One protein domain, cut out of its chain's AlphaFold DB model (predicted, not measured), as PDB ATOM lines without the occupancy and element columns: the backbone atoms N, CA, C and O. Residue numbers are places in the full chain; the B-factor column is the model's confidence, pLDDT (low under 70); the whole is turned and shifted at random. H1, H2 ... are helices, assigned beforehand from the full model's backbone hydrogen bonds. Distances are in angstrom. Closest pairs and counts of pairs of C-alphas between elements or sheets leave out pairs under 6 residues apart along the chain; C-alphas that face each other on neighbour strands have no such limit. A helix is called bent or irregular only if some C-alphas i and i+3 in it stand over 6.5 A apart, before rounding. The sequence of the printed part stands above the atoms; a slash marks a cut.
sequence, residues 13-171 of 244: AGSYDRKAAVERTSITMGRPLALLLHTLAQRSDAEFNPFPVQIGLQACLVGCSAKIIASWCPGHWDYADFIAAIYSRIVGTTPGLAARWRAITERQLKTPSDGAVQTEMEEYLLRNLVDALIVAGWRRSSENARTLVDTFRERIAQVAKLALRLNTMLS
ATOM      1  N   ALA A  13      36.767  23.391  18.068       41.09
ATOM      2  CA  ALA A  13      37.124  24.773  18.458       41.09
ATOM      3  C   ALA A  13      38.621  25.055  18.760       41.09
ATOM      4  O   ALA A  13      38.941  26.056  19.395       41.09
ATOM      5  N   GLY A  14      39.566  24.214  18.322       51.06
ATOM      6  CA  GLY A  14      40.930  24.155  18.891       51.06
ATOM      7  C   GLY A  14      41.798  25.435  18.905       51.06
ATOM      8  O   GLY A  14      42.681  25.538  19.753       51.06
ATOM      9  N   SER A  15      41.576  26.413  18.016       48.97
ATOM     10  CA  SER A  15      42.371  27.665  17.960       48.97
ATOM     11  C   SER A  15      41.681  28.856  18.643       48.97
ATOM     12  O   SER A  15      42.313  29.603  19.394       48.97
ATOM     13  N   TYR A  16      40.365  29.000  18.447       50.81
ATOM     14  CA  TYR A  16      39.564  30.051  19.086       50.81
ATOM     15  C   TYR A  16      39.384  29.813  20.589       50.81
ATOM     16  O   TYR A  16      39.411  30.762  21.370       50.81
ATOM     17  N   ASP A  17      39.281  28.548  21.003       70.81
ATOM     18  CA  ASP A  17      39.148  28.159  22.407       70.81
ATOM     19  C   ASP A  17      40.422  28.473  23.208       70.81
ATOM     20  O   ASP A  17      40.343  28.968  24.329       70.81
ATOM     21  N   ARG A  18      41.611  28.295  22.609       75.06
ATOM     22  CA  ARG A  18      42.890  28.498  23.308       75.06
ATOM     23  C   ARG A  18      43.217  29.969  23.555       75.06
ATOM     24  O   ARG A  18      43.655  30.294  24.650       75.06
ATOM     25  N   LYS A  19      42.977  30.870  22.593       81.62
ATOM     26  CA  LYS A  19      43.154  32.321  22.829       81.62
ATOM     27  C   LYS A  19      42.226  32.820  23.934       81.62
ATOM     28  O   LYS A  19      42.664  33.526  24.832       81.62
ATOM     29  N   ALA A  20      40.962  32.402  23.898       84.50
ATOM     30  CA  ALA A  20      40.005  32.755  24.937       84.50
ATOM     31  C   ALA A  20      40.384  32.141  26.300       84.50
ATOM     32  O   ALA A  20      40.198  32.789  27.327       84.50
ATOM     33  N   ALA A  21      40.946  30.927  26.320       84.69
ATOM     34  CA  ALA A  21      41.466  30.306  27.536       84.69
ATOM     35  C   ALA A  21      42.673  31.065  28.109       84.69
ATOM     36  O   ALA A  21      42.730  31.244  29.321       84.69
ATOM     37  N   VAL A  22      43.591  31.574  27.272       87.50
ATOM     38  CA  VAL A  22      44.715  32.424  27.723       87.50
ATOM     39  C   VAL A  22      44.199  33.682  28.421       87.50
ATOM     40  O   VAL A  22      44.648  33.991  29.519       87.50
ATOM     41  N   GLU A  23      43.222  34.378  27.837       87.75
ATOM     42  CA  GLU A  23      42.636  35.574  28.459       87.75
ATOM     43  C   GLU A  23      41.976  35.250  29.810       87.75
ATOM     44  O   GLU A  23      42.245  35.911  30.811       87.75
ATOM     45  N   ARG A  24      41.160  34.186  29.876       85.94
ATOM     46  CA  ARG A  24      40.486  33.778  31.122       85.94
ATOM     47  C   ARG A  24      41.469  33.358  32.215       85.94
ATOM     48  O   ARG A  24      41.297  33.729  33.372       85.94
ATOM     49  N   THR A  25      42.497  32.595  31.855       87.50
ATOM     50  CA  THR A  25      43.506  32.098  32.805       87.50
ATOM     51  C   THR A  25      44.460  33.187  33.262       87.50
ATOM     52  O   THR A  25      44.858  33.173  34.420       87.50
ATOM     53  N   SER A  26      44.747  34.188  32.424       90.44
ATOM     54  CA  SER A  26      45.573  35.342  32.810       90.44
ATOM     55  C   SER A  26      45.007  36.081  34.026       90.44
ATOM     56  O   SER A  26      45.773  36.604  34.829       90.44
ATOM     57  N   ILE A  27      43.679  36.081  34.197       85.69
ATOM     58  CA  ILE A  27      43.003  36.686  35.355       85.69
ATOM     59  C   ILE A  27      43.290  35.908  36.650       85.69
ATOM     60  O   ILE A  27      43.328  36.505  37.720       85.69
ATOM     61  N   THR A  28      43.467  34.584  36.578       86.44
ATOM     62  CA  THR A  28      43.600  33.727  37.770       86.44
ATOM     63  C   THR A  28      45.045  33.394  38.115       86.44
ATOM     64  O   THR A  28      45.398  33.443  39.286       86.44
ATOM     65  N   MET A  29      45.885  33.077  37.126       90.62
ATOM     66  CA  MET A  29      47.279  32.664  37.346       90.62
ATOM     67  C   MET A  29      48.316  33.751  37.028       90.62
ATOM     68  O   MET A  29      49.504  33.513  37.211       90.62
ATOM     69  N   GLY A  30      47.886  34.915  36.535       89.31
ATOM     70  CA  GLY A  30      48.775  35.966  36.042       89.31
ATOM     71  C   GLY A  30      49.088  35.822  34.552       89.31
ATOM     72  O   GLY A  30      49.242  34.721  34.009       89.31
ATOM     73  N   ARG A  31      49.183  36.963  33.864       90.94
ATOM     74  CA  ARG A  31      49.441  37.017  32.418       90.94
ATOM     75  C   ARG A  31      50.808  36.433  32.021       90.94
ATOM     76  O   ARG A  31      50.831  35.688  31.037       90.94
ATOM     77  N   PRO A  32      51.924  36.709  32.729       90.62
ATOM     78  CA  PRO A  32      53.231  36.166  32.354       90.62
ATOM     79  C   PRO A  32      53.236  34.633  32.322       90.62
ATOM     80  O   PRO A  32      53.703  34.033  31.354       90.62
ATOM     81  N   LEU A  33      52.621  33.995  33.322       91.69
ATOM     82  CA  LEU A  33      52.533  32.540  33.416       91.69
ATOM     83  C   LEU A  33      51.653  31.928  32.323       91.69
ATOM     84  O   LEU A  33      52.048  30.951  31.685       91.69
ATOM     85  N   ALA A  34      50.481  32.515  32.065       92.81
ATOM     86  CA  ALA A  34      49.585  32.044  31.010       92.81
ATOM     87  C   ALA A  34      50.252  32.113  29.623       92.81
ATOM     88  O   ALA A  34      50.120  31.188  28.817       92.81
ATOM     89  N   LEU A  35      51.006  33.184  29.352       91.38
ATOM     90  CA  LEU A  35      51.770  33.330  28.113       91.38
ATOM     91  C   LEU A  35      52.931  32.336  28.029       91.38
ATOM     92  O   LEU A  35      53.097  31.711  26.984       91.38
ATOM     93  N   LEU A  36      53.683  32.137  29.116       90.06
ATOM     94  CA  LEU A  36      54.753  31.140  29.168       90.06
ATOM     95  C   LEU A  36      54.220  29.743  28.833       90.06
ATOM     96  O   LEU A  36      54.746  29.081  27.938       90.06
ATOM     97  N   LEU A  37      53.142  29.318  29.495       91.06
ATOM     98  CA  LEU A  37      52.497  28.028  29.240       91.06
ATOM     99  C   LEU A  37      52.035  27.897  27.790       91.06
ATOM    100  O   LEU A  37      52.256  26.860  27.162       91.06
ATOM    101  N   HIS A  38      51.444  28.958  27.238       90.69
ATOM    102  CA  HIS A  38      51.029  28.985  25.843       90.69
ATOM    103  C   HIS A  38      52.210  28.815  24.878       90.69
ATOM    104  O   HIS A  38      52.106  28.067  23.905       90.69
ATOM    105  N   THR A  39      53.330  29.495  25.135       89.25
ATOM    106  CA  THR A  39      54.540  29.402  24.314       89.25
ATOM    107  C   THR A  39      55.178  28.020  24.416       89.25
ATOM    108  O   THR A  39      55.530  27.448  23.386       89.25
ATOM    109  N   LEU A  40      55.288  27.454  25.621       87.12
ATOM    110  CA  LEU A  40      55.822  26.104  25.826       87.12
ATOM    111  C   LEU A  40      54.968  25.051  25.111       87.12
ATOM    112  O   LEU A  40      55.509  24.183  24.435       87.12
ATOM    113  N   ALA A  41      53.643  25.190  25.148       86.50
ATOM    114  CA  ALA A  41      52.716  24.293  24.459       86.50
ATOM    115  C   ALA A  41      52.845  24.290  22.922       86.50
ATOM    116  O   ALA A  41      52.337  23.378  22.265       86.50
ATOM    117  N   GLN A  42      53.464  25.318  22.330       84.00
ATOM    118  CA  GLN A  42      53.699  25.408  20.884       84.00
ATOM    119  C   GLN A  42      55.041  24.813  20.449       84.00
ATOM    120  O   GLN A  42      55.235  24.585  19.255       84.00
ATOM    121  N   ARG A  43      55.966  24.565  21.381       82.69
ATOM    122  CA  ARG A  43      57.276  23.991  21.065       82.69
ATOM    123  C   ARG A  43      57.118  22.486  20.839       82.69
ATOM    124  O   ARG A  43      56.789  21.755  21.764       82.69
ATOM    125  N   SER A  44      57.336  22.026  19.606       65.88
ATOM    126  CA  SER A  44      57.311  20.595  19.259       65.88
ATOM    127  C   SER A  44      58.574  19.844  19.681       65.88
ATOM    128  O   SER A  44      58.531  18.624  19.806       65.88
ATOM    129  N   ASP A  45      59.668  20.577  19.899       67.00
ATOM    130  CA  ASP A  45      61.023  20.018  19.974       67.00
ATOM    131  C   ASP A  45      61.622  20.090  21.391       67.00
ATOM    132  O   ASP A  45      62.751  19.663  21.605       67.00
ATOM    133  N   ALA A  46      60.884  20.649  22.358       65.94
ATOM    134  CA  ALA A  46      61.334  20.785  23.740       65.94
ATOM    135  C   ALA A  46      60.924  19.565  24.576       65.94
ATOM    136  O   ALA A  46      59.793  19.082  24.466       65.94
ATOM    137  N   GLU A  47      61.825  19.096  25.443       75.44
ATOM    138  CA  GLU A  47      61.480  18.128  26.482       75.44
ATOM    139  C   GLU A  47      60.361  18.697  27.369       75.44
ATOM    140  O   GLU A  47      60.333  19.887  27.699       75.44
ATOM    141  N   PHE A  48      59.380  17.856  27.706       79.38
ATOM    142  CA  PHE A  48      58.236  18.288  28.499       79.38
ATOM    143  C   PHE A  48      58.671  18.554  29.942       79.38
ATOM    144  O   PHE A  48      58.843  17.619  30.722       79.38
ATOM    145  N   ASN A  49      58.785  19.830  30.307       82.00
ATOM    146  CA  ASN A  49      58.967  20.240  31.693       82.00
ATOM    147  C   ASN A  49      57.590  20.387  32.388       82.00
ATOM    148  O   ASN A  49      56.823  21.288  32.028       82.00
ATOM    149  N   PRO A  50      57.243  19.540  33.382       88.12
ATOM    150  CA  PRO A  50      55.980  19.648  34.111       88.12
ATOM    151  C   PRO A  50      55.926  20.846  35.068       88.12
ATOM    152  O   PRO A  50      54.831  21.211  35.506       88.12
ATOM    153  N   PHE A  51      57.067  21.450  35.409       90.62
ATOM    154  CA  PHE A  51      57.173  22.447  36.469       90.62
ATOM    155  C   PHE A  51      56.315  23.702  36.212       90.62
ATOM    156  O   PHE A  51      55.431  23.974  37.031       90.62
ATOM    157  N   PRO A  52      56.395  24.396  35.055       91.88
ATOM    158  CA  PRO A  52      55.525  25.545  34.781       91.88
ATOM    159  C   PRO A  52      54.031  25.197  34.814       91.88
ATOM    160  O   PRO A  52      53.204  26.010  35.229       91.88
ATOM    161  N   VAL A  53      53.666  23.977  34.395       92.12
ATOM    162  CA  VAL A  53      52.272  23.508  34.395       92.12
ATOM    163  C   VAL A  53      51.758  23.351  35.825       92.12
ATOM    164  O   VAL A  53      50.636  23.766  36.116       92.12
ATOM    165  N   GLN A  54      52.572  22.798  36.727       93.31
ATOM    166  CA  GLN A  54      52.227  22.675  38.145       93.31
ATOM    167  C   GLN A  54      52.014  24.049  38.792       93.31
ATOM    168  O   GLN A  54      50.978  24.255  39.429       93.31
ATOM    169  N   ILE A  55      52.920  25.003  38.545       95.00
ATOM    170  CA  ILE A  55      52.779  26.394  39.007       95.00
ATOM    171  C   ILE A  55      51.489  27.023  38.473       95.00
ATOM    172  O   ILE A  55      50.731  27.620  39.234       95.00
ATOM    173  N   GLY A  56      51.192  26.839  37.181       94.56
ATOM    174  CA  GLY A  56      49.960  27.317  36.544       94.56
ATOM    175  C   GLY A  56      48.694  26.807  37.219       94.56
ATOM    176  O   GLY A  56      47.788  27.587  37.515       94.56
ATOM    177  N   LEU A  57      48.630  25.505  37.498       94.06
ATOM    178  CA  LEU A  57      47.479  24.894  38.164       94.06
ATOM    179  C   LEU A  57      47.332  25.371  39.612       94.06
ATOM    180  O   LEU A  57      46.214  25.648  40.049       94.06
ATOM    181  N   GLN A  58      48.441  25.499  40.342       94.81
ATOM    182  CA  GLN A  58      48.432  25.985  41.720       94.81
ATOM    183  C   GLN A  58      47.991  27.448  41.797       94.81
ATOM    184  O   GLN A  58      47.063  27.765  42.540       94.81
ATOM    185  N   ALA A  59      48.583  28.323  40.985       95.88
ATOM    186  CA  ALA A  59      48.209  29.732  40.915       95.88
ATOM    187  C   ALA A  59      46.742  29.907  40.494       95.88
ATOM    188  O   ALA A  59      46.018  30.713  41.073       95.88
ATOM    189  N   CYS A  60      46.260  29.090  39.553       95.50
ATOM    190  CA  CYS A  60      44.853  29.074  39.157       95.50
ATOM    191  C   CYS A  60      43.922  28.721  40.330       95.50
ATOM    192  O   CYS A  60      42.954  29.440  40.587       95.50
ATOM    193  N   LEU A  61      44.230  27.655  41.081       95.62
ATOM    194  CA  LEU A  61      43.468  27.265  42.272       95.62
ATOM    195  C   LEU A  61      43.461  28.364  43.332       95.62
ATOM    196  O   LEU A  61      42.413  28.635  43.918       95.62
ATOM    197  N   VAL A  62      44.608  28.997  43.566       96.56
ATOM    198  CA  VAL A  62      44.761  30.093  44.525       96.56
ATOM    199  C   VAL A  62      43.949  31.310  44.104       96.56
ATOM    200  O   VAL A  62      43.130  31.778  44.891       96.56
ATOM    201  N   GLY A  63      44.086  31.773  42.861       95.19
ATOM    202  CA  GLY A  63      43.348  32.925  42.345       95.19
ATOM    203  C   GLY A  63      41.833  32.705  42.357       95.19
ATOM    204  O   GLY A  63      41.074  33.561  42.817       95.19
ATOM    205  N   CYS A  64      41.371  31.526  41.933       95.50
ATOM    206  CA  CYS A  64      39.955  31.170  42.016       95.50
ATOM    207  C   CYS A  64      39.458  31.107  43.464       95.50
ATOM    208  O   CYS A  64      38.377  31.614  43.763       95.50
ATOM    209  N   SER A  65      40.234  30.501  44.366       96.38
ATOM    210  CA  SER A  65      39.867  30.391  45.780       96.38
ATOM    211  C   SER A  65      39.808  31.765  46.440       96.38
ATOM    212  O   SER A  65      38.823  32.063  47.107       96.38
ATOM    213  N   ALA A  66      40.784  32.638  46.183       94.94
ATOM    214  CA  ALA A  66      40.781  34.018  46.656       94.94
ATOM    215  C   ALA A  66      39.535  34.779  46.175       94.94
ATOM    216  O   ALA A  66      38.888  35.458  46.972       94.94
ATOM    217  N   LYS A  67      39.127  34.594  44.909       93.12
ATOM    218  CA  LYS A  67      37.890  35.189  44.376       93.12
ATOM    219  C   LYS A  67      36.637  34.695  45.106       93.12
ATOM    220  O   LYS A  67      35.756  35.497  45.400       93.12
ATOM    221  N   ILE A  68      36.546  33.398  45.409       94.00
ATOM    222  CA  ILE A  68      35.430  32.839  46.193       94.00
ATOM    223  C   ILE A  68      35.427  33.443  47.600       94.00
ATOM    224  O   ILE A  68      34.389  33.900  48.071       94.00
ATOM    225  N   ILE A  69      36.590  33.466  48.252       93.38
ATOM    226  CA  ILE A  69      36.753  33.918  49.633       93.38
ATOM    227  C   ILE A  69      36.397  35.401  49.788       93.38
ATOM    228  O   ILE A  69      35.703  35.755  50.736       93.38
ATOM    229  N   ALA A  70      36.819  36.254  48.854       89.75
ATOM    230  CA  ALA A  70      36.579  37.697  48.905       89.75
ATOM    231  C   ALA A  70      35.188  38.126  48.387       89.75
ATOM    232  O   ALA A  70      34.838  39.305  48.456       89.75
ATOM    233  N   SER A  71      34.389  37.204  47.841       89.94
ATOM    234  CA  SER A  71      33.120  37.549  47.195       89.94
ATOM    235  C   SER A  71      32.006  37.863  48.193       89.94
ATOM    236  O   SER A  71      31.774  37.131  49.151       89.94
ATOM    237  N   TRP A  72      31.226  38.905  47.905       87.12
ATOM    238  CA  TRP A  72      29.983  39.203  48.627       87.12
ATOM    239  C   TRP A  72      28.886  38.161  48.381       87.12
ATOM    240  O   TRP A  72      28.008  37.972  49.221       87.12
ATOM    241  N   CYS A  73      28.905  37.526  47.207       87.12
ATOM    242  CA  CYS A  73      27.921  36.533  46.796       87.12
ATOM    243  C   CYS A  73      28.578  35.521  45.840       87.12
ATOM    244  O   CYS A  73      28.538  35.704  44.618       87.12
ATOM    245  N   PRO A  74      29.239  34.470  46.368       87.69
ATOM    246  CA  PRO A  74      29.784  33.395  45.542       87.69
ATOM    247  C   PRO A  74      28.716  32.806  44.603       87.69
ATOM    248  O   PRO A  74      27.572  32.604  45.010       87.69
ATOM    249  N   GLY A  75      29.075  32.579  43.336       83.25
ATOM    250  CA  GLY A  75      28.153  32.129  42.275       83.25
ATOM    251  C   GLY A  75      27.515  33.266  41.481       83.25
ATOM    252  O   GLY A  75      27.365  33.190  40.268       83.25
ATOM    253  N   HIS A  76      27.278  34.411  42.118       86.25
ATOM    254  CA  HIS A  76      26.660  35.563  41.465       86.25
ATOM    255  C   HIS A  76      27.656  36.715  41.308       86.25
ATOM    256  O   HIS A  76      27.503  37.783  41.907       86.25
ATOM    257  N   TRP A  77      28.691  36.492  40.495       84.94
ATOM    258  CA  TRP A  77      29.832  37.407  40.352       84.94
ATOM    259  C   TRP A  77      29.431  38.829  39.945       84.94
ATOM    260  O   TRP A  77      29.905  39.779  40.556       84.94
ATOM    261  N   ASP A  78      28.494  38.982  39.006       85.69
ATOM    262  CA  ASP A  78      28.039  40.304  38.552       85.69
ATOM    263  C   ASP A  78      27.376  41.109  39.685       85.69
ATOM    264  O   ASP A  78      27.564  42.322  39.804       85.69
ATOM    265  N   TYR A  79      26.616  40.434  40.558       87.62
ATOM    266  CA  TYR A  79      26.034  41.072  41.738       87.62
ATOM    267  C   TYR A  79      27.106  41.388  42.778       87.62
ATOM    268  O   TYR A  79      27.070  42.465  43.370       87.62
ATOM    269  N   ALA A  80      28.068  40.486  42.985       86.50
ATOM    270  CA  ALA A  80      29.165  40.705  43.919       86.50
ATOM    271  C   ALA A  80      30.006  41.935  43.534       86.50
ATOM    272  O   ALA A  80      30.251  42.790  44.386       86.50
ATOM    273  N   ASP A  81      30.362  42.076  42.255       87.75
ATOM    274  CA  ASP A  81      31.147  43.204  41.742       87.75
ATOM    275  C   ASP A  81      30.372  44.526  41.855       87.75
ATOM    276  O   ASP A  81      30.910  45.552  42.283       87.75
ATOM    277  N   PHE A  82      29.070  44.505  41.548       91.06
ATOM    278  CA  PHE A  82      28.199  45.668  41.718       91.06
ATOM    279  C   PHE A  82      28.093  46.112  43.186       91.06
ATOM    280  O   PHE A  82      28.186  47.305  43.490       91.06
ATOM    281  N   ILE A  83      27.933  45.162  44.109       91.38
ATOM    282  CA  ILE A  83      27.839  45.426  45.551       91.38
ATOM    283  C   ILE A  83      29.167  45.959  46.088       91.38
ATOM    284  O   ILE A  83      29.160  46.945  46.829       91.38
ATOM    285  N   ALA A  84      30.296  45.386  45.663       88.19
ATOM    286  CA  ALA A  84      31.624  45.888  45.997       88.19
ATOM    287  C   ALA A  84      31.812  47.339  45.520       88.19
ATOM    288  O   ALA A  84      32.249  48.193  46.291       88.19
ATOM    289  N   ALA A  85      31.393  47.662  44.292       90.69
ATOM    290  CA  ALA A  85      31.471  49.021  43.760       90.69
ATOM    291  C   ALA A  85      30.614  50.027  44.553       90.69
ATOM    292  O   ALA A  85      31.037  51.167  44.772       90.69
ATOM    293  N   ILE A  86      29.418  49.627  45.006       91.38
ATOM    294  CA  ILE A  86      28.590  50.451  45.903       91.38
ATOM    295  C   ILE A  86      29.288  50.636  47.250       91.38
ATOM    296  O   ILE A  86      29.381  51.765  47.735       91.38
ATOM    297  N   TYR A  87      29.793  49.553  47.840       89.81
ATOM    298  CA  TYR A  87      30.457  49.588  49.137       89.81
ATOM    299  C   TYR A  87      31.652  50.545  49.138       89.81
ATOM    300  O   TYR A  87      31.722  51.420  50.001       89.81
ATOM    301  N   SER A  88      32.519  50.482  48.123       88.38
ATOM    302  CA  SER A  88      33.667  51.388  47.991       88.38
ATOM    303  C   SER A  88      33.251  52.866  47.955       88.38
ATOM    304  O   SER A  88      33.916  53.722  48.539       88.38
ATOM    305  N   ARG A  89      32.103  53.189  47.342       90.00
ATOM    306  CA  ARG A  89      31.549  54.557  47.357       90.00
ATOM    307  C   ARG A  89      31.014  54.954  48.733       90.00
ATOM    308  O   ARG A  89      31.157  56.110  49.128       90.00
ATOM    309  N   ILE A  90      30.404  54.026  49.468       89.56
ATOM    310  CA  ILE A  90      29.918  54.274  50.833       89.56
ATOM    311  C   ILE A  90      31.094  54.521  51.776       89.56
ATOM    312  O   ILE A  90      31.051  55.485  52.534       89.56
ATOM    313  N   VAL A  91      32.158  53.717  51.692       87.56
ATOM    314  CA  VAL A  91      33.393  53.921  52.470       87.56
ATOM    315  C   VAL A  91      33.956  55.319  52.226       87.56
ATOM    316  O   VAL A  91      34.244  56.030  53.183       87.56
ATOM    317  N   GLY A  92      34.036  55.756  50.965       86.31
ATOM    318  CA  GLY A  92      34.567  57.079  50.623       86.31
ATOM    319  C   GLY A  92      33.674  58.266  51.012       86.31
ATOM    320  O   GLY A  92      34.178  59.372  51.184       86.31
ATOM    321  N   THR A  93      32.358  58.073  51.151       89.94
ATOM    322  CA  THR A  93      31.405  59.171  51.423       89.94
ATOM    323  C   THR A  93      30.953  59.232  52.876       89.94
ATOM    324  O   THR A  93      30.813  60.317  53.432       89.94
ATOM    325  N   THR A  94      30.703  58.079  53.499       87.88
ATOM    326  CA  THR A  94      30.213  57.977  54.876       87.88
ATOM    327  C   THR A  94      30.880  56.802  55.608       87.88
ATOM    328  O   THR A  94      30.217  55.795  55.887       87.88
ATOM    329  N   PRO A  95      32.169  56.923  55.987       80.31
ATOM    330  CA  PRO A  95      32.917  55.843  56.640       80.31
ATOM    331  C   PRO A  95      32.203  55.265  57.872       80.31
ATOM    332  O   PRO A  95      32.126  54.052  58.043       80.31
ATOM    333  N   GLY A  96      31.574  56.125  58.685       82.62
ATOM    334  CA  GLY A  96      30.850  55.716  59.896       82.62
ATOM    335  C   GLY A  96      29.598  54.857  59.658       82.62
ATOM    336  O   GLY A  96      29.101  54.241  60.597       82.62
ATOM    337  N   LEU A  97      29.081  54.789  58.424       86.50
ATOM    338  CA  LEU A  97      27.967  53.908  58.050       86.50
ATOM    339  C   LEU A  97      28.414  52.667  57.273       86.50
ATOM    340  O   LEU A  97      27.619  51.734  57.151       86.50
ATOM    341  N   ALA A  98      29.653  52.625  56.775       86.25
ATOM    342  CA  ALA A  98      30.133  51.552  55.910       86.25
ATOM    343  C   ALA A  98      30.068  50.182  56.600       86.25
ATOM    344  O   ALA A  98      29.475  49.255  56.051       86.25
ATOM    345  N   ALA A  99      30.576  50.077  57.833       82.56
ATOM    346  CA  ALA A  99      30.540  48.834  58.609       82.56
ATOM    347  C   ALA A  99      29.101  48.337  58.843       82.56
ATOM    348  O   ALA A  99      28.784  47.168  58.637       82.56
ATOM    349  N   ARG A 100      28.182  49.246  59.195       86.81
ATOM    350  CA  ARG A 100      26.768  48.901  59.398       86.81
ATOM    351  C   ARG A 100      26.092  48.462  58.100       86.81
ATOM    352  O   ARG A 100      25.309  47.516  58.120       86.81
ATOM    353  N   TRP A 101      26.354  49.163  56.997       89.81
ATOM    354  CA  TRP A 101      25.797  48.813  55.693       89.81
ATOM    355  C   TRP A 101      26.284  47.435  55.255       89.81
ATOM    356  O   TRP A 101      25.463  46.590  54.916       89.81
ATOM    357  N   ARG A 102      27.593  47.180  55.370       86.12
ATOM    358  CA  ARG A 102      28.209  45.878  55.100       86.12
ATOM    359  C   ARG A 102      27.554  44.767  55.912       86.12
ATOM    360  O   ARG A 102      27.036  43.830  55.316       86.12
ATOM    361  N   ALA A 103      27.460  44.922  57.233       83.69
ATOM    362  CA  ALA A 103      26.856  43.917  58.106       83.69
ATOM    363  C   ALA A 103      25.392  43.598  57.742       83.69
ATOM    364  O   ALA A 103      24.964  42.444  57.797       83.69
ATOM    365  N   ILE A 104      24.605  44.612  57.355       88.00
ATOM    366  CA  ILE A 104      23.223  44.412  56.894       88.00
ATOM    367  C   ILE A 104      23.215  43.677  55.554       88.00
ATOM    368  O   ILE A 104      22.508  42.679  55.427       88.00
ATOM    369  N   THR A 105      23.988  44.152  54.578       88.69
ATOM    370  CA  THR A 105      24.060  43.583  53.231       88.69
ATOM    371  C   THR A 105      24.515  42.130  53.276       88.69
ATOM    372  O   THR A 105      23.814  41.267  52.758       88.69
ATOM    373  N   GLU A 106      25.603  41.820  53.981       82.88
ATOM    374  CA  GLU A 106      26.068  40.443  54.159       82.88
ATOM    375  C   GLU A 106      24.996  39.552  54.778       82.88
ATOM    376  O   GLU A 106      24.790  38.430  54.328       82.88
ATOM    377  N   ARG A 107      24.265  40.038  55.787       82.00
ATOM    378  CA  ARG A 107      23.179  39.267  56.399       82.00
ATOM    379  C   ARG A 107      22.031  38.981  55.424       82.00
ATOM    380  O   ARG A 107      21.371  37.962  55.582       82.00
ATOM    381  N   GLN A 108      21.770  39.868  54.461       83.88
ATOM    382  CA  GLN A 108      20.746  39.653  53.432       83.88
ATOM    383  C   GLN A 108      21.236  38.754  52.289       83.88
ATOM    384  O   GLN A 108      20.433  38.038  51.701       83.88
ATOM    385  N   LEU A 109      22.535  38.790  51.979       80.88
ATOM    386  CA  LEU A 109      23.151  37.984  50.920       80.88
ATOM    387  C   LEU A 109      23.528  36.572  51.371       80.88
ATOM    388  O   LEU A 109      23.620  35.678  50.532       80.88
ATOM    389  N   LYS A 110      23.762  36.363  52.675       69.38
ATOM    390  CA  LYS A 110      24.018  35.049  53.280       69.38
ATOM    391  C   LYS A 110      22.752  34.191  53.192       69.38
ATOM    392  O   LYS A 110      22.005  34.035  54.155       69.38
ATOM    393  N   THR A 111      22.525  33.616  52.019       59.91
ATOM    394  CA  THR A 111      21.623  32.482  51.823       59.91
ATOM    395  C   THR A 111      22.176  31.307  52.644       59.91
ATOM    396  O   THR A 111      23.397  31.117  52.655       59.91
ATOM    397  N   PRO A 112      21.344  30.524  53.363       57.22
ATOM    398  CA  PRO A 112      21.810  29.295  54.006       57.22
ATOM    399  C   PRO A 112      22.585  28.480  52.975       57.22
ATOM    400  O   PRO A 112      22.099  28.379  51.851       57.22
ATOM    401  N   SER A 113      23.776  27.972  53.320       57.03
ATOM    402  CA  SER A 113      24.652  27.302  52.352       57.03
ATOM    403  C   SER A 113      23.895  26.160  51.681       57.03
ATOM    404  O   SER A 113      23.734  25.079  52.250       57.03
ATOM    405  N   ASP A 114      23.383  26.432  50.493       64.75
ATOM    406  CA  ASP A 114      22.705  25.441  49.694       64.75
ATOM    407  C   ASP A 114      23.786  24.636  48.977       64.75
ATOM    408  O   ASP A 114      24.804  25.188  48.540       64.75
ATOM    409  N   GLY A 115      23.578  23.327  48.842       77.94
ATOM    410  CA  GLY A 115      24.475  22.468  48.068       77.94
ATOM    411  C   GLY A 115      24.663  22.980  46.633       77.94
ATOM    412  O   GLY A 115      25.701  22.725  46.023       77.94
ATOM    413  N   ALA A 116      23.703  23.762  46.129       84.81
ATOM    414  CA  ALA A 116      23.769  24.446  44.842       84.81
ATOM    415  C   ALA A 116      24.980  25.390  44.713       84.81
ATOM    416  O   ALA A 116      25.734  25.266  43.751       84.81
ATOM    417  N   VAL A 117      25.224  26.274  45.692       88.12
ATOM    418  CA  VAL A 117      26.356  27.224  45.635       88.12
ATOM    419  C   VAL A 117      27.683  26.474  45.692       88.12
ATOM    420  O   VAL A 117      28.610  26.799  44.957       88.12
ATOM    421  N   GLN A 118      27.775  25.438  46.531       89.50
ATOM    422  CA  GLN A 118      28.980  24.611  46.579       89.50
ATOM    423  C   GLN A 118      29.247  23.954  45.220       89.50
ATOM    424  O   GLN A 118      30.353  24.079  44.703       89.50
ATOM    425  N   THR A 119      28.229  23.337  44.615       90.38
ATOM    426  CA  THR A 119      28.332  22.697  43.293       90.38
ATOM    427  C   THR A 119      28.770  23.700  42.226       90.38
ATOM    428  O   THR A 119      29.660  23.419  41.427       90.38
ATOM    429  N   GLU A 120      28.222  24.914  42.250       91.56
ATOM    430  CA  GLU A 120      28.612  25.969  41.319       91.56
ATOM    431  C   GLU A 120      30.083  26.390  41.491       91.56
ATOM    432  O   GLU A 120      30.793  26.615  40.506       91.56
ATOM    433  N   MET A 121      30.578  26.470  42.733       93.31
ATOM    434  CA  MET A 121      31.984  26.796  43.008       93.31
ATOM    435  C   MET A 121      32.927  25.671  42.582       93.31
ATOM    436  O   MET A 121      34.019  25.940  42.077       93.31
ATOM    437  N   GLU A 122      32.496  24.418  42.720       93.19
ATOM    438  CA  GLU A 122      33.211  23.255  42.194       93.19
ATOM    439  C   GLU A 122      33.341  23.324  40.670       93.19
ATOM    440  O   GLU A 122      34.438  23.180  40.126       93.19
ATOM    441  N   GLU A 123      32.241  23.614  39.974       90.38
ATOM    442  CA  GLU A 123      32.233  23.790  38.522       90.38
ATOM    443  C   GLU A 123      33.064  24.994  38.074       90.38
ATOM    444  O   GLU A 123      33.720  24.954  37.031       90.38
ATOM    445  N   TYR A 124      33.049  26.085  38.840       92.62
ATOM    446  CA  TYR A 124      33.897  27.244  38.590       92.62
ATOM    447  C   TYR A 124      35.386  26.878  38.676       92.62
ATOM    448  O   TYR A 124      36.118  27.125  37.714       92.62
ATOM    449  N   LEU A 125      35.833  26.239  39.761       93.94
ATOM    450  CA  LEU A 125      37.227  25.799  39.918       93.94
ATOM    451  C   LEU A 125      37.642  24.838  38.799       93.94
ATOM    452  O   LEU A 125      38.681  25.023  38.166       93.94
ATOM    453  N   LEU A 126      36.800  23.844  38.508       90.94
ATOM    454  CA  LEU A 126      37.088  22.844  37.487       90.94
ATOM    455  C   LEU A 126      37.227  23.463  36.090       90.94
ATOM    456  O   LEU A 126      38.148  23.111  35.354       90.94
ATOM    457  N   ARG A 127      36.340  24.399  35.723       89.00
ATOM    458  CA  ARG A 127      36.416  25.100  34.431       89.00
ATOM    459  C   ARG A 127      37.727  25.868  34.277       89.00
ATOM    460  O   ARG A 127      38.361  25.750  33.232       89.00
ATOM    461  N   ASN A 128      38.158  26.589  35.312       92.31
ATOM    462  CA  ASN A 128      39.409  27.353  35.263       92.31
ATOM    463  C   ASN A 128      40.642  26.440  35.169       92.31
ATOM    464  O   ASN A 128      41.561  26.732  34.406       92.31
ATOM    465  N   LEU A 129      40.640  25.294  35.857       91.06
ATOM    466  CA  LEU A 129      41.720  24.310  35.729       91.06
ATOM    467  C   LEU A 129      41.779  23.679  34.340       91.06
ATOM    468  O   LEU A 129      42.860  23.489  33.790       91.06
ATOM    469  N   VAL A 130      40.624  23.369  33.752       88.19
ATOM    470  CA  VAL A 130      40.559  22.867  32.375       88.19
ATOM    471  C   VAL A 130      41.099  23.908  31.397       88.19
ATOM    472  O   VAL A 130      41.882  23.549  30.518       88.19
ATOM    473  N   ASP A 131      40.749  25.185  31.563       89.69
ATOM    474  CA  ASP A 131      41.314  26.266  30.753       89.69
ATOM    475  C   ASP A 131      42.842  26.352  30.917       89.69
ATOM    476  O   ASP A 131      43.553  26.436  29.915       89.69
ATOM    477  N   ALA A 132      43.363  26.239  32.145       91.19
ATOM    478  CA  ALA A 132      44.803  26.212  32.416       91.19
ATOM    479  C   ALA A 132      45.509  25.051  31.694       91.19
ATOM    480  O   ALA A 132      46.536  25.248  31.043       91.19
ATOM    481  N   LEU A 133      44.924  23.849  31.726       88.94
ATOM    482  CA  LEU A 133      45.441  22.688  30.998       88.94
ATOM    483  C   LEU A 133      45.410  22.908  29.476       88.94
ATOM    484  O   LEU A 133      46.369  22.564  28.785       88.94
ATOM    485  N   ILE A 134      44.336  23.496  28.934       87.56
ATOM    486  CA  ILE A 134      44.218  23.810  27.496       87.56
ATOM    487  C   ILE A 134      45.311  24.792  27.056       87.56
ATOM    488  O   ILE A 134      45.876  24.636  25.961       87.56
ATOM    489  N   VAL A 135      45.611  25.791  27.893       89.62
ATOM    490  CA  VAL A 135      46.703  26.751  27.680       89.62
ATOM    491  C   VAL A 135      48.056  26.043  27.690       89.62
ATOM    492  O   VAL A 135      48.839  26.264  26.770       89.62
ATOM    493  N   ALA A 136      48.266  25.109  28.621       88.56
ATOM    494  CA  ALA A 136      49.447  24.244  28.695       88.56
ATOM    495  C   ALA A 136      49.533  23.172  27.583       88.56
ATOM    496  O   ALA A 136      50.411  22.315  27.605       88.56
ATOM    497  N   GLY A 137      48.636  23.200  26.591       85.31
ATOM    498  CA  GLY A 137      48.707  22.337  25.409       85.31
ATOM    499  C   GLY A 137      47.857  21.072  25.476       85.31
ATOM    500  O   GLY A 137      47.807  20.325  24.493       85.31
ATOM    501  N   TRP A 138      47.119  20.854  26.567       84.00
ATOM    502  CA  TRP A 138      46.210  19.720  26.684       84.00
ATOM    503  C   TRP A 138      45.127  19.756  25.596       84.00
ATOM    504  O   TRP A 138      44.542  20.800  25.291       84.00
ATOM    505  N   ARG A 139      44.868  18.601  24.970       74.44
ATOM    506  CA  ARG A 139      43.887  18.451  23.884       74.44
ATOM    507  C   ARG A 139      42.640  17.743  24.411       74.44
ATOM    508  O   ARG A 139      42.720  16.624  24.903       74.44
ATOM    509  N   ARG A 140      41.474  18.372  24.228       62.34
ATOM    510  CA  ARG A 140      40.155  17.931  24.738       62.34
ATOM    511  C   ARG A 140      39.642  16.599  24.150       62.34
ATOM    512  O   ARG A 140      38.557  16.166  24.515       62.34
ATOM    513  N   SER A 141      40.384  15.956  23.243       59.66
ATOM    514  CA  SER A 141      39.972  14.741  22.521       59.66
ATOM    515  C   SER A 141      40.359  13.424  23.201       59.66
ATOM    516  O   SER A 141      40.124  12.366  22.625       59.66
ATOM    517  N   SER A 142      40.987  13.442  24.379       54.75
ATOM    518  CA  SER A 142      41.349  12.197  25.057       54.75
ATOM    519  C   SER A 142      40.142  11.615  25.790       54.75
ATOM    520  O   SER A 142      39.561  12.287  26.640       54.75
ATOM    521  N   GLU A 143      39.834  10.345  25.548       57.84
ATOM    522  CA  GLU A 143      38.948   9.508  26.377       57.84
ATOM    523  C   GLU A 143      39.296   9.626  27.882       57.84
ATOM    524  O   GLU A 143      38.423   9.637  28.746       57.84
ATOM    525  N   ASN A 144      40.569   9.913  28.172       63.03
ATOM    526  CA  ASN A 144      41.137  10.177  29.495       63.03
ATOM    527  C   ASN A 144      40.691  11.498  30.152       63.03
ATOM    528  O   ASN A 144      40.956  11.696  31.335       63.03
ATOM    529  N   ALA A 145      40.046  12.422  29.432       66.81
ATOM    530  CA  ALA A 145      39.707  13.743  29.966       66.81
ATOM    531  C   ALA A 145      38.627  13.687  31.044       66.81
ATOM    532  O   ALA A 145      38.737  14.362  32.065       66.81
ATOM    533  N   ARG A 146      37.614  12.843  30.838       69.62
ATOM    534  CA  ARG A 146      36.564  12.605  31.836       69.62
ATOM    535  C   ARG A 146      37.141  11.913  33.066       69.62
ATOM    536  O   ARG A 146      36.950  12.392  34.175       69.62
ATOM    537  N   THR A 147      37.949  10.874  32.859       75.19
ATOM    538  CA  THR A 147      38.626  10.144  33.939       75.19
ATOM    539  C   THR A 147      39.538  11.049  34.770       75.19
ATOM    540  O   THR A 147      39.534  10.962  35.996       75.19
ATOM    541  N   LEU A 148      40.287  11.950  34.126       73.94
ATOM    542  CA  LEU A 148      41.147  12.916  34.809       73.94
ATOM    543  C   LEU A 148      40.321  13.876  35.674       73.94
ATOM    544  O   LEU A 148      40.606  14.041  36.856       73.94
ATOM    545  N   VAL A 149      39.268  14.463  35.100       76.81
ATOM    546  CA  VAL A 149      38.348  15.362  35.810       76.81
ATOM    547  C   VAL A 149      37.719  14.666  37.018       76.81
ATOM    548  O   VAL A 149      37.712  15.228  38.113       76.81
ATOM    549  N   ASP A 150      37.245  13.434  36.850       80.56
ATOM    550  CA  ASP A 150      36.609  12.681  37.930       80.56
ATOM    551  C   ASP A 150      37.600  12.298  39.037       80.56
ATOM    552  O   ASP A 150      37.231  12.306  40.209       80.56
ATOM    553  N   THR A 151      38.873  12.071  38.697       83.56
ATOM    554  CA  THR A 151      39.937  11.787  39.678       83.56
ATOM    555  C   THR A 151      40.166  12.960  40.636       83.56
ATOM    556  O   THR A 151      40.438  12.754  41.819       83.56
ATOM    557  N   PHE A 152      40.057  14.199  40.150       84.19
ATOM    558  CA  PHE A 152      40.296  15.389  40.973       84.19
ATOM    559  C   PHE A 152      39.027  15.994  41.566       84.19
ATOM    560  O   PHE A 152      39.130  16.802  42.489       84.19
ATOM    561  N   ARG A 153      37.841  15.590  41.095       87.31
ATOM    562  CA  ARG A 153      36.550  16.166  41.491       87.31
ATOM    563  C   ARG A 153      36.372  16.256  43.004       87.31
ATOM    564  O   ARG A 153      36.013  17.315  43.501       87.31
ATOM    565  N   GLU A 154      36.682  15.192  43.743       90.06
ATOM    566  CA  GLU A 154      36.548  15.187  45.206       90.06
ATOM    567  C   GLU A 154      37.478  16.210  45.881       90.06
ATOM    568  O   GLU A 154      37.076  16.909  46.811       90.06
ATOM    569  N   ARG A 155      38.711  16.358  45.387       92.44
ATOM    570  CA  ARG A 155      39.659  17.352  45.913       92.44
ATOM    571  C   ARG A 155      39.199  18.772  45.594       92.44
ATOM    572  O   ARG A 155      39.280  19.642  46.453       92.44
ATOM    573  N   ILE A 156      38.663  18.997  44.395       93.75
ATOM    574  CA  ILE A 156      38.080  20.289  44.011       93.75
ATOM    575  C   ILE A 156      36.853  20.622  44.868       93.75
ATOM    576  O   ILE A 156      36.739  21.754  45.334       93.75
ATOM    577  N   ALA A 157      36.005  19.636  45.170       92.94
ATOM    578  CA  ALA A 157      34.897  19.774  46.116       92.94
ATOM    579  C   ALA A 157      35.358  20.209  47.506       92.94
ATOM    580  O   ALA A 157      34.784  21.116  48.114       92.94
ATOM    581  N   GLN A 158      36.449  19.624  47.998       94.81
ATOM    582  CA  GLN A 158      37.041  20.032  49.267       94.81
ATOM    583  C   GLN A 158      37.579  21.470  49.220       94.81
ATOM    584  O   GLN A 158      37.319  22.232  50.152       94.81
ATOM    585  N   VAL A 159      38.262  21.872  48.140       95.75
ATOM    586  CA  VAL A 159      38.756  23.251  47.965       95.75
ATOM    587  C   VAL A 159      37.598  24.250  47.923       95.75
ATOM    588  O   VAL A 159      37.611  25.217  48.682       95.75
ATOM    589  N   ALA A 160      36.558  23.991  47.121       95.19
ATOM    590  CA  ALA A 160      35.363  24.835  47.041       95.19
ATOM    591  C   ALA A 160      34.708  25.013  48.416       95.19
ATOM    592  O   ALA A 160      34.413  26.131  48.845       95.19
ATOM    593  N   LYS A 161      34.533  23.906  49.146       94.19
ATOM    594  CA  LYS A 161      33.957  23.903  50.491       94.19
ATOM    595  C   LYS A 161      34.796  24.708  51.485       94.19
ATOM    596  O   LYS A 161      34.233  25.440  52.298       94.19
ATOM    597  N   LEU A 162      36.122  24.574  51.452       95.19
ATOM    598  CA  LEU A 162      37.022  25.328  52.329       95.19
ATOM    599  C   LEU A 162      37.013  26.822  51.996       95.19
ATOM    600  O   LEU A 162      36.914  27.635  52.913       95.19
ATOM    601  N   ALA A 163      37.037  27.182  50.711       95.25
ATOM    602  CA  ALA A 163      36.959  28.569  50.262       95.25
ATOM    603  C   ALA A 163      35.637  29.232  50.691       95.25
ATOM    604  O   ALA A 163      35.648  30.323  51.257       95.25
ATOM    605  N   LEU A 164      34.502  28.543  50.525       92.56
ATOM    606  CA  LEU A 164      33.198  29.019  51.003       92.56
ATOM    607  C   LEU A 164      33.145  29.141  52.528       92.56
ATOM    608  O   LEU A 164      32.594  30.098  53.067       92.56
ATOM    609  N   ARG A 165      33.745  28.195  53.254       91.94
ATOM    610  CA  ARG A 165      33.827  28.290  54.712       91.94
ATOM    611  C   ARG A 165      34.637  29.516  55.135       91.94
ATOM    612  O   ARG A 165      34.187  30.244  56.016       91.94
ATOM    613  N   LEU A 166      35.779  29.771  54.497       91.94
ATOM    614  CA  LEU A 166      36.597  30.956  54.760       91.94
ATOM    615  C   LEU A 166      35.859  32.253  54.413       91.94
ATOM    616  O   LEU A 166      35.875  33.160  55.237       91.94
ATOM    617  N   ASN A 167      35.121  32.303  53.298       90.31
ATOM    618  CA  ASN A 167      34.252  33.435  52.948       90.31
ATOM    619  C   ASN A 167      33.286  33.810  54.086       90.31
ATOM    620  O   ASN A 167      33.046  34.982  54.345       90.31
ATOM    621  N   THR A 168      32.755  32.817  54.805       85.56
ATOM    622  CA  THR A 168      31.846  33.069  55.936       85.56
ATOM    623  C   THR A 168      32.543  33.367  57.264       85.56
ATOM    624  O   THR A 168      31.902  33.912  58.164       85.56
ATOM    625  N   MET A 169      33.807  32.957  57.416       86.38
ATOM    626  CA  MET A 169      34.554  33.016  58.679       86.38
ATOM    627  C   MET A 169      35.496  34.212  58.779       86.38
ATOM    628  O   MET A 169      35.806  34.623  59.897       86.38
ATOM    629  N   LEU A 170      35.972  34.743  57.652       84.38
ATOM    630  CA  LEU A 170      36.806  35.940  57.638       84.38
ATOM    631  C   LEU A 170      36.029  37.113  58.232       84.38
ATOM    632  O   LEU A 170      34.912  37.419  57.817       84.38
ATOM    633  N   SER A 171      36.618  37.720  59.259       73.38
ATOM    634  CA  SER A 171      36.105  38.940  59.873       73.38
ATOM    635  C   SER A 171      36.306  40.130  58.943       73.38
ATOM    636  O   SER A 171      37.254  40.137  58.166       73.38
TER     637      SER A 171
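Overview. This is residues 13 to 171 of the 244 residues of an uncharacterized protein of Termitomyces sp. J132 (UniProt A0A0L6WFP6). Two long helices, H3 and H6, run opposite ways side by side in the middle of an elongated body, with H1 and H2 packed on them toward one end and the arm H7b of a bent last helix crossing H6 toward the other. Past that other end the helical hairpin H4 and H5 reaches out as an arm that touches no other helix, and at its tip residues 92 to 97 stick out. The printed part has 159 residues with seven named helices, H1 to H7 in order along the chain, and no named strand; the class is all helix. The whole is only just loose, close to compact, with a radius of gyration of the C-alphas of 18.4 A, and its C-alphas span 61 by 32 by 27 A.

Along the chain. Start at Ala 13 and find C-alpha 16 at (39.564, 30.051, 19.086), where H1 begins; it holds residues 16 to 29 and is 20.0 A long. After one residue comes H2, residues 31 to 40. Find C-alpha 51 at (57.173, 22.447, 36.469); from there H3 runs over residues 51 to 70, 28.5 A. H4, residues 77 to 93, measures 24.5 A, and H5, residues 95 to 109, measures 21.1 A. H5 is irregular: C-alphas 96 and 99 are 7.0 A apart. H6, residues 115 to 135, is the longest stretch so far at 30.5 A. H7, residues 144 to 169, was assigned as one helix by its hydrogen bonds but is bent, for C-alphas 151 and 154 are 7.3 A apart. Read its arms as H7a, residues 144 to 151, and H7b, residues 154 to 169, at a steep tilt of 48 degrees; H7b is 22.4 A long and ends at C-alpha 169, (34.554, 33.016, 58.679).

Arrangement. Look first at the hubs H3 and H6, which touch four helices each. They touch each other at a shallow tilt of 30 degrees, opposite ways, and their closest C-alphas, those of Leu 57 and Leu 129, are 6.3 A apart. H1 touches H6 at a steep tilt of 66 degrees, with C-alphas 21 and 131 closest at 5.2 A; of H6, residues 128 to 135 alone take part. H1 also touches H3 with residues 25 to 29 alone, where the closest C-alphas, those of Thr 28 and Gly 63, are 4.7 A apart. H2 and H3 form a helical hairpin at a shallow tilt of 31 degrees, closest at the C-alphas of Leu 33 and Gly 56, 6.6 A. H7b touches H6 at a steep tilt of 60 degrees, closest at the C-alphas of Glu 122 and Ala 157, 5.5 A. H7b also touches H3, with the C-alphas of Ile 69 and Asn 167 closest at 4.2 A. H7a is close to H6 but not clearly touching, with C-alphas 126 and 149 closest at 7.8 A. H4 and H5 form a helical hairpin at a shallow tilt of 21 degrees, with C-alphas 91 and 98 closest at 5.3 A; H4 is apart from H3, and H5 from H6. In H2, H3, H4, H6, H7a and H7b every O i to N i+4 pair is within hydrogen-bond range; in H1 8 of 10 are, and in H5 9 of 11.

Size, cuts and confidence. The two C-alphas farthest apart, those of Asp 45 and Gly 96, are 61.5 A from each other. The printed part has no cut, and no link is long. The mean pLDDT of the printed part is 84.8; look for values under 70 at residues 13 to 16, 44 to 46, 110 to 114 and 140 to 146.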